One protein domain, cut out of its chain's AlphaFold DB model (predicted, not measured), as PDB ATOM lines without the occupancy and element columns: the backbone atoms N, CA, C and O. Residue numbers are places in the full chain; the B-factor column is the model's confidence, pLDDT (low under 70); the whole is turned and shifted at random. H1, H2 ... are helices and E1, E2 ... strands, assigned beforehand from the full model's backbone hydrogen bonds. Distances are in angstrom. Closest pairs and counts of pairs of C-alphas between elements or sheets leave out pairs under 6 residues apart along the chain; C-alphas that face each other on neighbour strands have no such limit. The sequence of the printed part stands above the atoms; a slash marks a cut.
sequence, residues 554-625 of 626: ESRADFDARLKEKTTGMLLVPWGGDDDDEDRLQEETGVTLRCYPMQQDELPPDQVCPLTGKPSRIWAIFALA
ATOM      1  N   GLU A 554      22.628  17.013  29.472       87.19
ATOM      2  CA  GLU A 554      21.595  15.972  29.425       87.19
ATOM      3  C   GLU A 554      22.185  14.554  29.373       87.19
ATOM      4  O   GLU A 554      21.490  13.576  29.639       87.19
ATOM      5  N   SER A 555      23.480  14.411  29.061       92.50
ATOM      6  CA  SER A 555      24.151  13.108  28.949       92.50
ATOM      7  C   SER A 555      25.640  13.169  29.303       92.50
ATOM      8  O   SER A 555      26.264  14.229  29.229       92.50
ATOM      9  N   ARG A 556      26.248  12.016  29.633       90.50
ATOM     10  CA  ARG A 556      27.705  11.921  29.857       90.50
ATOM     11  C   ARG A 556      28.501  12.313  28.611       90.50
ATOM     12  O   ARG A 556      29.537  12.950  28.728       90.50
ATOM     13  N   ALA A 557      27.996  11.980  27.422       91.12
ATOM     14  CA  ALA A 557      28.652  12.326  26.164       91.12
ATOM     15  C   ALA A 557      28.704  13.845  25.933       91.12
ATOM     16  O   ALA A 557      29.729  14.352  25.486       91.12
ATOM     17  N   ASP A 558      27.628  14.563  26.272       90.19
ATOM     18  CA  ASP A 558      27.576  16.031  26.222       90.19
ATOM     19  C   ASP A 558      28.550  16.651  27.237       90.19
ATOM     20  O   ASP A 558      29.368  17.498  26.882       90.19
ATOM     21  N   PHE A 559      28.574  16.129  28.467       90.56
ATOM     22  CA  PHE A 559      29.545  16.530  29.489       90.56
ATOM     23  C   PHE A 559      30.997  16.376  29.007       90.56
ATOM     24  O   PHE A 559      31.764  17.339  29.009       90.56
ATOM     25  N   ASP A 560      31.370  15.189  28.521       88.81
ATOM     26  CA  ASP A 560      32.731  14.904  28.061       88.81
ATOM     27  C   ASP A 560      33.102  15.725  26.810       88.81
ATOM     28  O   ASP A 560      34.259  16.122  26.644       88.81
ATOM     29  N   ALA A 561      32.141  15.999  25.916       88.75
ATOM     30  CA  ALA A 561      32.350  16.850  24.745       88.75
ATOM     31  C   ALA A 561      32.682  18.291  25.156       88.75
ATOM     32  O   ALA A 561      33.673  18.849  24.679       88.75
ATOM     33  N   ARG A 562      31.932  18.855  26.111       87.56
ATOM     34  CA  ARG A 562      32.190  20.198  26.655       87.56
ATOM     35  C   ARG A 562      33.541  20.304  27.352       87.56
ATOM     36  O   ARG A 562      34.233  21.305  27.183       87.56
ATOM     37  N   LEU A 563      33.968  19.261  28.061       85.62
ATOM     38  CA  LEU A 563      35.302  19.238  28.666       85.62
ATOM     39  C   LEU A 563      36.427  19.195  27.625       85.62
ATOM     40  O   LEU A 563      37.455  19.853  27.799       85.62
ATOM     41  N   LYS A 564      36.234  18.477  26.512       84.38
ATOM     42  CA  LYS A 564      37.216  18.420  25.414       84.38
ATOM     43  C   LYS A 564      37.346  19.739  24.659       84.38
ATOM     44  O   LYS A 564      38.449  20.065  24.224       84.38
ATOM     45  N   GLU A 565      36.259  20.499  24.527       79.12
ATOM     46  CA  GLU A 565      36.268  21.820  23.885       79.12
ATOM     47  C   GLU A 565      37.148  22.843  24.629       79.12
ATOM     48  O   GLU A 565      37.511  23.863  24.043       79.12
ATOM     49  N   LYS A 566      37.524  22.580  25.895       66.25
ATOM     50  CA  LYS A 566      38.270  23.504  26.778       66.25
ATOM     51  C   LYS A 566      37.652  24.908  26.845       66.25
ATOM     52  O   LYS A 566      38.340  25.892  27.121       66.25
ATOM     53  N   THR A 567      36.357  25.019  26.572       64.00
ATOM     54  CA  THR A 567      35.618  26.274  26.589       64.00
ATOM     55  C   THR A 567      35.306  26.656  28.034       64.00
ATOM     56  O   THR A 567      34.857  25.845  28.839       64.00
ATOM     57  N   THR A 568      35.584  27.908  28.399       74.19
ATOM     58  CA  THR A 568      35.278  28.435  29.734       74.19
ATOM     59  C   THR A 568      33.760  28.520  29.914       74.19
ATOM     60  O   THR A 568      33.091  29.179  29.119       74.19
ATOM     61  N   GLY A 569      33.210  27.880  30.947       86.50
ATOM     62  CA  GLY A 569      31.770  27.888  31.205       86.50
ATOM     63  C   GLY A 569      31.349  27.077  32.429       86.50
ATOM     64  O   GLY A 569      32.158  26.400  33.061       86.50
ATOM     65  N   MET A 570      30.067  27.182  32.758       91.75
ATOM     66  CA  MET A 570      29.382  26.471  33.834       91.75
ATOM     67  C   MET A 570      28.539  25.342  33.236       91.75
ATOM     68  O   MET A 570      27.857  25.539  32.233       91.75
ATOM     69  N   LEU A 571      28.568  24.164  33.850       92.69
ATOM     70  CA  LEU A 571      27.815  22.988  33.426       92.69
ATOM     71  C   LEU A 571      26.671  22.765  34.414       92.69
ATOM     72  O   LEU A 571      26.911  22.437  35.573       92.69
ATOM     73  N   LEU A 572      25.434  22.978  33.975       94.00
ATOM     74  CA  LEU A 572      24.239  22.737  34.774       94.00
ATOM     75  C   LEU A 572      23.795  21.285  34.571       94.00
ATOM     76  O   LEU A 572      23.302  20.926  33.501       94.00
ATOM     77  N   VAL A 573      23.989  20.461  35.595       94.31
ATOM     78  CA  VAL A 573      23.803  19.007  35.546       94.31
ATOM     79  C   VAL A 573      22.672  18.609  36.499       94.31
ATOM     80  O   VAL A 573      22.662  19.083  37.640       94.31
ATOM     81  N   PRO A 574      21.733  17.735  36.095       94.62
ATOM     82  CA  PRO A 574      20.811  17.127  37.041       94.62
ATOM     83  C   PRO A 574      21.609  16.125  37.887       94.62
ATOM     84  O   PRO A 574      22.162  15.153  37.378       94.62
ATOM     85  N   TRP A 575      21.754  16.420  39.173       94.81
ATOM     86  CA  TRP A 575      22.690  15.752  40.069       94.81
ATOM     87  C   TRP A 575      21.966  14.883  41.092       94.81
ATOM     88  O   TRP A 575      20.969  15.282  41.702       94.81
ATOM     89  N   GLY A 576      22.484  13.672  41.278       92.38
ATOM     90  CA  GLY A 576      21.989  12.686  42.242       92.38
ATOM     91  C   GLY A 576      23.103  11.966  43.002       92.38
ATOM     92  O   GLY A 576      22.834  10.925  43.600       92.38
ATOM     93  N   GLY A 577      24.340  12.465  42.912       89.50
ATOM     94  CA  GLY A 577      25.504  11.892  43.586       89.50
ATOM     95  C   GLY A 577      25.688  12.402  45.014       89.50
ATOM     96  O   GLY A 577      25.063  13.380  45.428       89.50
ATOM     97  N   ASP A 578      26.527  11.691  45.752       92.06
ATOM     98  CA  ASP A 578      27.011  12.009  47.097       92.06
ATOM     99  C   ASP A 578      28.470  12.500  47.036       92.06
ATOM    100  O   ASP A 578      29.023  12.668  45.947       92.06
ATOM    101  N   ASP A 579      29.074  12.760  48.196       91.75
ATOM    102  CA  ASP A 579      30.445  13.272  48.301       91.75
ATOM    103  C   ASP A 579      31.456  12.333  47.606       91.75
ATOM    104  O   ASP A 579      32.322  12.796  46.868       91.75
ATOM    105  N   ASP A 580      31.278  11.009  47.726       93.44
ATOM    106  CA  ASP A 580      32.133  10.011  47.063       93.44
ATOM    107  C   ASP A 580      32.035  10.090  45.523       93.44
ATOM    108  O   ASP A 580      33.025   9.915  44.805       93.44
ATOM    109  N   ASP A 581      30.835  10.345  44.984       92.69
ATOM    110  CA  ASP A 581      30.648  10.562  43.547       92.69
ATOM    111  C   ASP A 581      31.276  11.877  43.067       92.69
ATOM    112  O   ASP A 581      31.762  11.931  41.933       92.69
ATOM    113  N   GLU A 582      31.234  12.933  43.885       92.06
ATOM    114  CA  GLU A 582      31.873  14.212  43.572       92.06
ATOM    115  C   GLU A 582      33.398  14.063  43.526       92.06
ATOM    116  O   GLU A 582      34.006  14.451  42.525       92.06
ATOM    117  N   ASP A 583      33.994  13.438  44.545       92.25
ATOM    118  CA  ASP A 583      35.436  13.192  44.625       92.25
ATOM    119  C   ASP A 583      35.915  12.375  43.420       92.25
ATOM    120  O   ASP A 583      36.862  12.755  42.723       92.25
ATOM    121  N   ARG A 584      35.196  11.297  43.086       92.62
ATOM    122  CA  ARG A 584      35.505  10.481  41.908       92.62
ATOM    123  C   ARG A 584      35.399  11.281  40.611       92.62
ATOM    124  O   ARG A 584      36.258  11.154  39.739       92.62
ATOM    125  N   LEU A 585      34.364  12.107  40.454       90.25
ATOM    126  CA  LEU A 585      34.202  12.945  39.265       90.25
ATOM    127  C   LEU A 585      35.335  13.977  39.149       90.25
ATOM    128  O   LEU A 585      35.834  14.215  38.043       90.25
ATOM    129  N   GLN A 586      35.764  14.561  40.268       91.06
ATOM    130  CA  GLN A 586      36.895  15.481  40.315       91.06
ATOM    131  C   GLN A 586      38.206  14.781  39.938       91.06
ATOM    132  O   GLN A 586      38.965  15.332  39.141       91.06
ATOM    133  N   GLU A 587      38.469  13.577  40.446       91.56
ATOM    134  CA  GLU A 587      39.656  12.793  40.082       91.56
ATOM    135  C   GLU A 587      39.658  12.398  38.598       91.56
ATOM    136  O   GLU A 587      40.687  12.496  37.927       91.56
ATOM    137  N   GLU A 588      38.503  11.991  38.063       89.56
ATOM    138  CA  GLU A 588      38.353  11.574  36.665       89.56
ATOM    139  C   GLU A 588      38.481  12.749  35.680       89.56
ATOM    140  O   GLU A 588      39.002  12.579  34.574       89.56
ATOM    141  N   THR A 589      37.961  13.930  36.037       87.38
ATOM    142  CA  THR A 589      37.691  15.005  35.059       87.38
ATOM    143  C   THR A 589      38.259  16.376  35.422       87.38
ATOM    144  O   THR A 589      38.303  17.263  34.569       87.38
ATOM    145  N   GLY A 590      38.700  16.577  36.666       87.62
ATOM    146  CA  GLY A 590      39.168  17.865  37.193       87.62
ATOM    147  C   GLY A 590      38.058  18.892  37.453       87.62
ATOM    148  O   GLY A 590      38.338  20.040  37.807       87.62
ATOM    149  N   VAL A 591      36.794  18.514  37.257       89.44
ATOM    150  CA  VAL A 591      35.625  19.375  37.464       89.44
ATOM    151  C   VAL A 591      35.133  19.238  38.900       89.44
ATOM    152  O   VAL A 591      35.103  18.141  39.437       89.44
ATOM    153  N   THR A 592      34.710  20.345  39.510       91.06
ATOM    154  CA  THR A 592      34.159  20.358  40.880       91.06
ATOM    155  C   THR A 592      32.770  20.975  40.906       91.06
ATOM    156  O   THR A 592      32.450  21.826  40.058       91.06
ATOM    157  N   LEU A 593      31.943  20.554  41.868       92.69
ATOM    158  CA  LEU A 593      30.646  21.166  42.124       92.69
ATOM    159  C   LEU A 593      30.875  22.564  42.713       92.69
ATOM    160  O   LEU A 593      31.686  22.775  43.610       92.69
ATOM    161  N   ARG A 594      30.203  23.576  42.159       92.75
ATOM    162  CA  ARG A 594      30.366  24.986  42.555       92.75
ATOM    163  C   ARG A 594      29.270  25.457  43.478       92.75
ATOM    164  O   ARG A 594      29.540  26.121  44.474       92.75
ATOM    165  N   CYS A 595      28.033  25.152  43.118       93.31
ATOM    166  CA  CYS A 595      26.875  25.475  43.926       93.31
ATOM    167  C   CYS A 595      25.641  24.718  43.443       93.31
ATOM    168  O   CYS A 595      25.528  24.349  42.270       93.31
ATOM    169  N   TYR A 596      24.667  24.621  44.338       93.56
ATOM    170  CA  TYR A 596      23.281  24.331  44.005       93.56
ATOM    171  C   TYR A 596      22.541  25.662  43.786       93.56
ATOM    172  O   TYR A 596      22.509  26.484  44.709       93.56
ATOM    173  N   PRO A 597      21.988  25.940  42.590       90.31
ATOM    174  CA  PRO A 597      21.231  27.163  42.352       90.31
ATOM    175  C   PRO A 597      20.033  27.271  43.301       90.31
ATOM    176  O   PRO A 597      19.233  26.347  43.414       90.31
ATOM    177  N   MET A 598      19.884  28.421  43.966       88.94
ATOM    178  CA  MET A 598      18.771  28.650  44.902       88.94
ATOM    179  C   MET A 598      17.407  28.701  44.197       88.94
ATOM    180  O   MET A 598      16.397  28.312  44.775       88.94
ATOM    181  N   GLN A 599      17.376  29.197  42.956       86.56
ATOM    182  CA  GLN A 599      16.212  29.181  42.072       86.56
ATOM    183  C   GLN A 599      16.534  28.249  40.905       86.56
ATOM    184  O   GLN A 599      17.481  28.505  40.160       86.56
ATOM    185  N   GLN A 600      15.778  27.163  40.778       86.62
ATOM    186  CA  GLN A 600      15.983  26.120  39.775       86.62
ATOM    187  C   GLN A 600      14.636  25.651  39.224       86.62
ATOM    188  O   GLN A 600      13.634  25.676  39.939       86.62
ATOM    189  N   ASP A 601      14.636  25.219  37.966       86.69
ATOM    190  CA  ASP A 601      13.479  24.567  37.357       86.69
ATOM    191  C   ASP A 601      13.235  23.206  38.029       86.69
ATOM    192  O   ASP A 601      14.180  22.549  38.482       86.69
ATOM    193  N   GLU A 602      11.979  22.762  38.079       88.81
ATOM    194  CA  GLU A 602      11.659  21.417  38.564       88.81
ATOM    195  C   GLU A 602      12.338  20.357  37.687       88.81
ATOM    196  O   GLU A 602      12.360  20.451  36.456       88.81
ATOM    197  N   LEU A 603      12.920  19.342  38.329       89.06
ATOM    198  CA  LEU A 603      13.489  18.206  37.615       89.06
ATOM    199  C   LEU A 603      12.360  17.370  36.995       89.06
ATOM    200  O   LEU A 603      11.357  17.121  37.669       89.06
ATOM    201  N   PRO A 604      12.521  16.887  35.750       88.50
ATOM    202  CA  PRO A 604      11.565  15.965  35.158       88.50
ATOM    203  C   PRO A 604      11.360  14.708  36.026       88.50
ATOM    204  O   PRO A 604      12.310  14.244  36.670       88.50
ATOM    205  N   PRO A 605      10.149  14.116  36.024       82.88
ATOM    206  CA  PRO A 605       9.920  12.814  36.640       82.88
ATOM    207  C   PRO A 605      10.903  11.779  36.078       82.88
ATOM    208  O   PRO A 605      11.157  11.760  34.876       82.88
ATOM    209  N   ASP A 606      11.468  10.943  36.952       88.12
ATOM    210  CA  ASP A 606      12.444   9.895  36.611       88.12
ATOM    211  C   ASP A 606      13.778  10.393  36.010       88.12
ATOM    212  O   ASP A 606      14.530   9.615  35.419       88.12
ATOM    213  N   GLN A 607      14.126  11.674  36.191       90.69
ATOM    214  CA  GLN A 607      15.401  12.219  35.720       90.69
ATOM    215  C   GLN A 607      16.600  11.516  36.381       90.69
ATOM    216  O   GLN A 607      16.819  11.606  37.591       90.69
ATOM    217  N   VAL A 608      17.450  10.880  35.577       93.19
ATOM    218  CA  VAL A 608      18.686  10.222  36.033       93.19
ATOM    219  C   VAL A 608      19.881  11.158  35.860       93.19
ATOM    220  O   VAL A 608      19.956  11.911  34.888       93.19
ATOM    221  N   CYS A 609      20.806  11.118  36.817       93.81
ATOM    222  CA  CYS A 609      22.045  11.876  36.770       93.81
ATOM    223  C   CYS A 609      22.944  11.300  35.668       93.81
ATOM    224  O   CYS A 609      23.346  10.135  35.767       93.81
ATOM    225  N   PRO A 610      23.323  12.083  34.644       92.00
ATOM    226  CA  PRO A 610      24.118  11.579  33.531       92.00
ATOM    227  C   PRO A 610      25.542  11.187  33.943       92.00
ATOM    228  O   PRO A 610      26.211  10.477  33.201       92.00
ATOM    229  N   LEU A 611      26.019  11.640  35.107       91.75
ATOM    230  CA  LEU A 611      27.391  11.408  35.562       91.75
ATOM    231  C   LEU A 611      27.520  10.206  36.505       91.75
ATOM    232  O   LEU A 611      28.556   9.544  36.490       91.75
ATOM    233  N   THR A 612      26.474   9.901  37.282       92.44
ATOM    234  CA  THR A 612      26.491   8.828  38.295       92.44
ATOM    235  C   THR A 612      25.527   7.682  37.992       92.44
ATOM    236  O   THR A 612      25.672   6.600  38.551       92.44
ATOM    237  N   GLY A 613      24.524   7.894  37.130       90.62
ATOM    238  CA  GLY A 613      23.454   6.925  36.875       90.62
ATOM    239  C   GLY A 613      22.427   6.802  38.011       90.62
ATOM    240  O   GLY A 613      21.489   6.014  37.900       90.62
ATOM    241  N   LYS A 614      22.572   7.578  39.096       93.31
ATOM    242  CA  LYS A 614      21.628   7.633  40.227       93.31
ATOM    243  C   LYS A 614      20.433   8.557  39.905       93.31
ATOM    244  O   LYS A 614      20.580   9.463  39.083       93.31
ATOM    245  N   PRO A 615      19.262   8.396  40.554       93.94
ATOM    246  CA  PRO A 615      18.150   9.345  40.428       93.94
ATOM    247  C   PRO A 615      18.557  10.765  40.845       93.94
ATOM    248  O   PRO A 615      19.121  10.956  41.924       93.94
ATOM    249  N   SER A 616      18.265  11.757  40.002       92.94
ATOM    250  CA  SER A 616      18.603  13.162  40.258       92.94
ATOM    251  C   SER A 616      17.691  13.755  41.320       92.94
ATOM    252  O   SER A 616      16.488  13.506  41.330       92.94
ATOM    253  N   ARG A 617      18.263  14.565  42.209       91.38
ATOM    254  CA  ARG A 617      17.538  15.228  43.302       91.38
ATOM    255  C   ARG A 617      17.561  16.746  43.184       91.38
ATOM    256  O   ARG A 617      16.683  17.402  43.733       91.38
ATOM    257  N   ILE A 618      18.566  17.299  42.506       93.25
ATOM    258  CA  ILE A 618      18.777  18.743  42.407       93.25
ATOM    259  C   ILE A 618      19.539  19.106  41.130       93.25
ATOM    260  O   ILE A 618      20.294  18.288  40.609       93.25
ATOM    261  N   TRP A 619      19.386  20.328  40.629       94.69
ATOM    262  CA  TRP A 619      20.320  20.873  39.650       94.69
ATOM    263  C   TRP A 619      21.594  21.349  40.350       94.69
ATOM    264  O   TRP A 619      21.540  22.068  41.345       94.69
ATOM    265  N   ALA A 620      22.753  20.986  39.814       94.31
ATOM    266  CA  ALA A 620      24.046  21.423  40.326       94.31
ATOM    267  C   ALA A 620      24.866  22.088  39.219       94.31
ATOM    268  O   ALA A 620      24.816  21.674  38.059       94.31
ATOM    269  N   ILE A 621      25.616  23.131  39.580       93.56
ATOM    270  CA  ILE A 621      26.569  23.776  38.676       93.56
ATOM    271  C   ILE A 621      27.950  23.187  38.917       93.56
ATOM    272  O   ILE A 621      28.479  23.269  40.022       93.56
ATOM    273  N   PHE A 622      28.552  22.684  37.851       92.44
ATOM    274  CA  PHE A 622      29.914  22.179  37.803       92.44
ATOM    275  C   PHE A 622      30.790  23.099  36.949       92.44
ATOM    276  O   PHE A 622      30.332  23.651  35.948       92.44
ATOM    277  N   ALA A 623      32.056  23.285  37.324       90.06
ATOM    278  CA  ALA A 623      33.018  24.016  36.493       90.06
ATOM    279  C   ALA A 623      34.459  23.576  36.772       90.06
ATOM    280  O   ALA A 623      34.811  23.270  37.916       90.06
ATOM    281  N   LEU A 624      35.312  23.614  35.748       85.12
ATOM    282  CA  LEU A 624      36.758  23.421  35.901       85.12
ATOM    283  C   LEU A 624      37.340  24.509  36.815       85.12
ATOM    284  O   LEU A 624      36.924  25.667  36.754       85.12
ATOM    285  N   ALA A 625      38.252  24.134  37.714       67.19
ATOM    286  CA  ALA A 625      38.996  25.112  38.507       67.19
ATOM    287  C   ALA A 625      39.975  25.872  37.603       67.19
ATOM    288  O   ALA A 625      40.549  25.275  36.693       67.19
TER     289      ALA A 625
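This is residues 554 to 625 of the 626 residues of the protein "ProS protein" of Symbiodinium sp. KB8 (UniProt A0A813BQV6). A small, strongly twisted three-stranded sheet has helices H1 and H2 packed along it, and a long loop, residues 596 to 617, swings past one end and folds back. The 72 printed residues run H1, E1, H2, E2, E3; the antiparallel sheet's order is E1, E3, E2. The mixed whole is compact, radius of gyration of the C-alphas 11.5 A, spanning 31 by 23 by 21 A.

Find C-alpha 556 at (27.705, 11.921, 29.857), where H1 runs to 564. E1 is 570 to 575, H2 579 to 589 (15.2 A), E2 591 to 595, and E3 (19.7 A) 618 to 624, ending at (36.758, 23.421, 35.901).

Beside E1, E3 has N 571 and O 622 2.8 A apart; in hairpin E2 and E3, N 594 and O 621 are 2.8 A apart. E1, H2, E2 form a split strand-helix-strand unit, E3 between its strands, with a right-handed crossover. H2 is on the sheet over E2, closest C-alphas Gln 586 and Thr 592, 5.6 A. H1 is on it too, height 9.9 A, only just over E3 with 3 C-alphas. Both helices have every O i to N i+4 pair within hydrogen-bond range.

The C-alphas of Lys 566 and Pro 605 are farthest apart, 31.9 A. The printed part has no cut; E2 to E3 is the long link. Residues 566, 567 and 625 are under pLDDT 70.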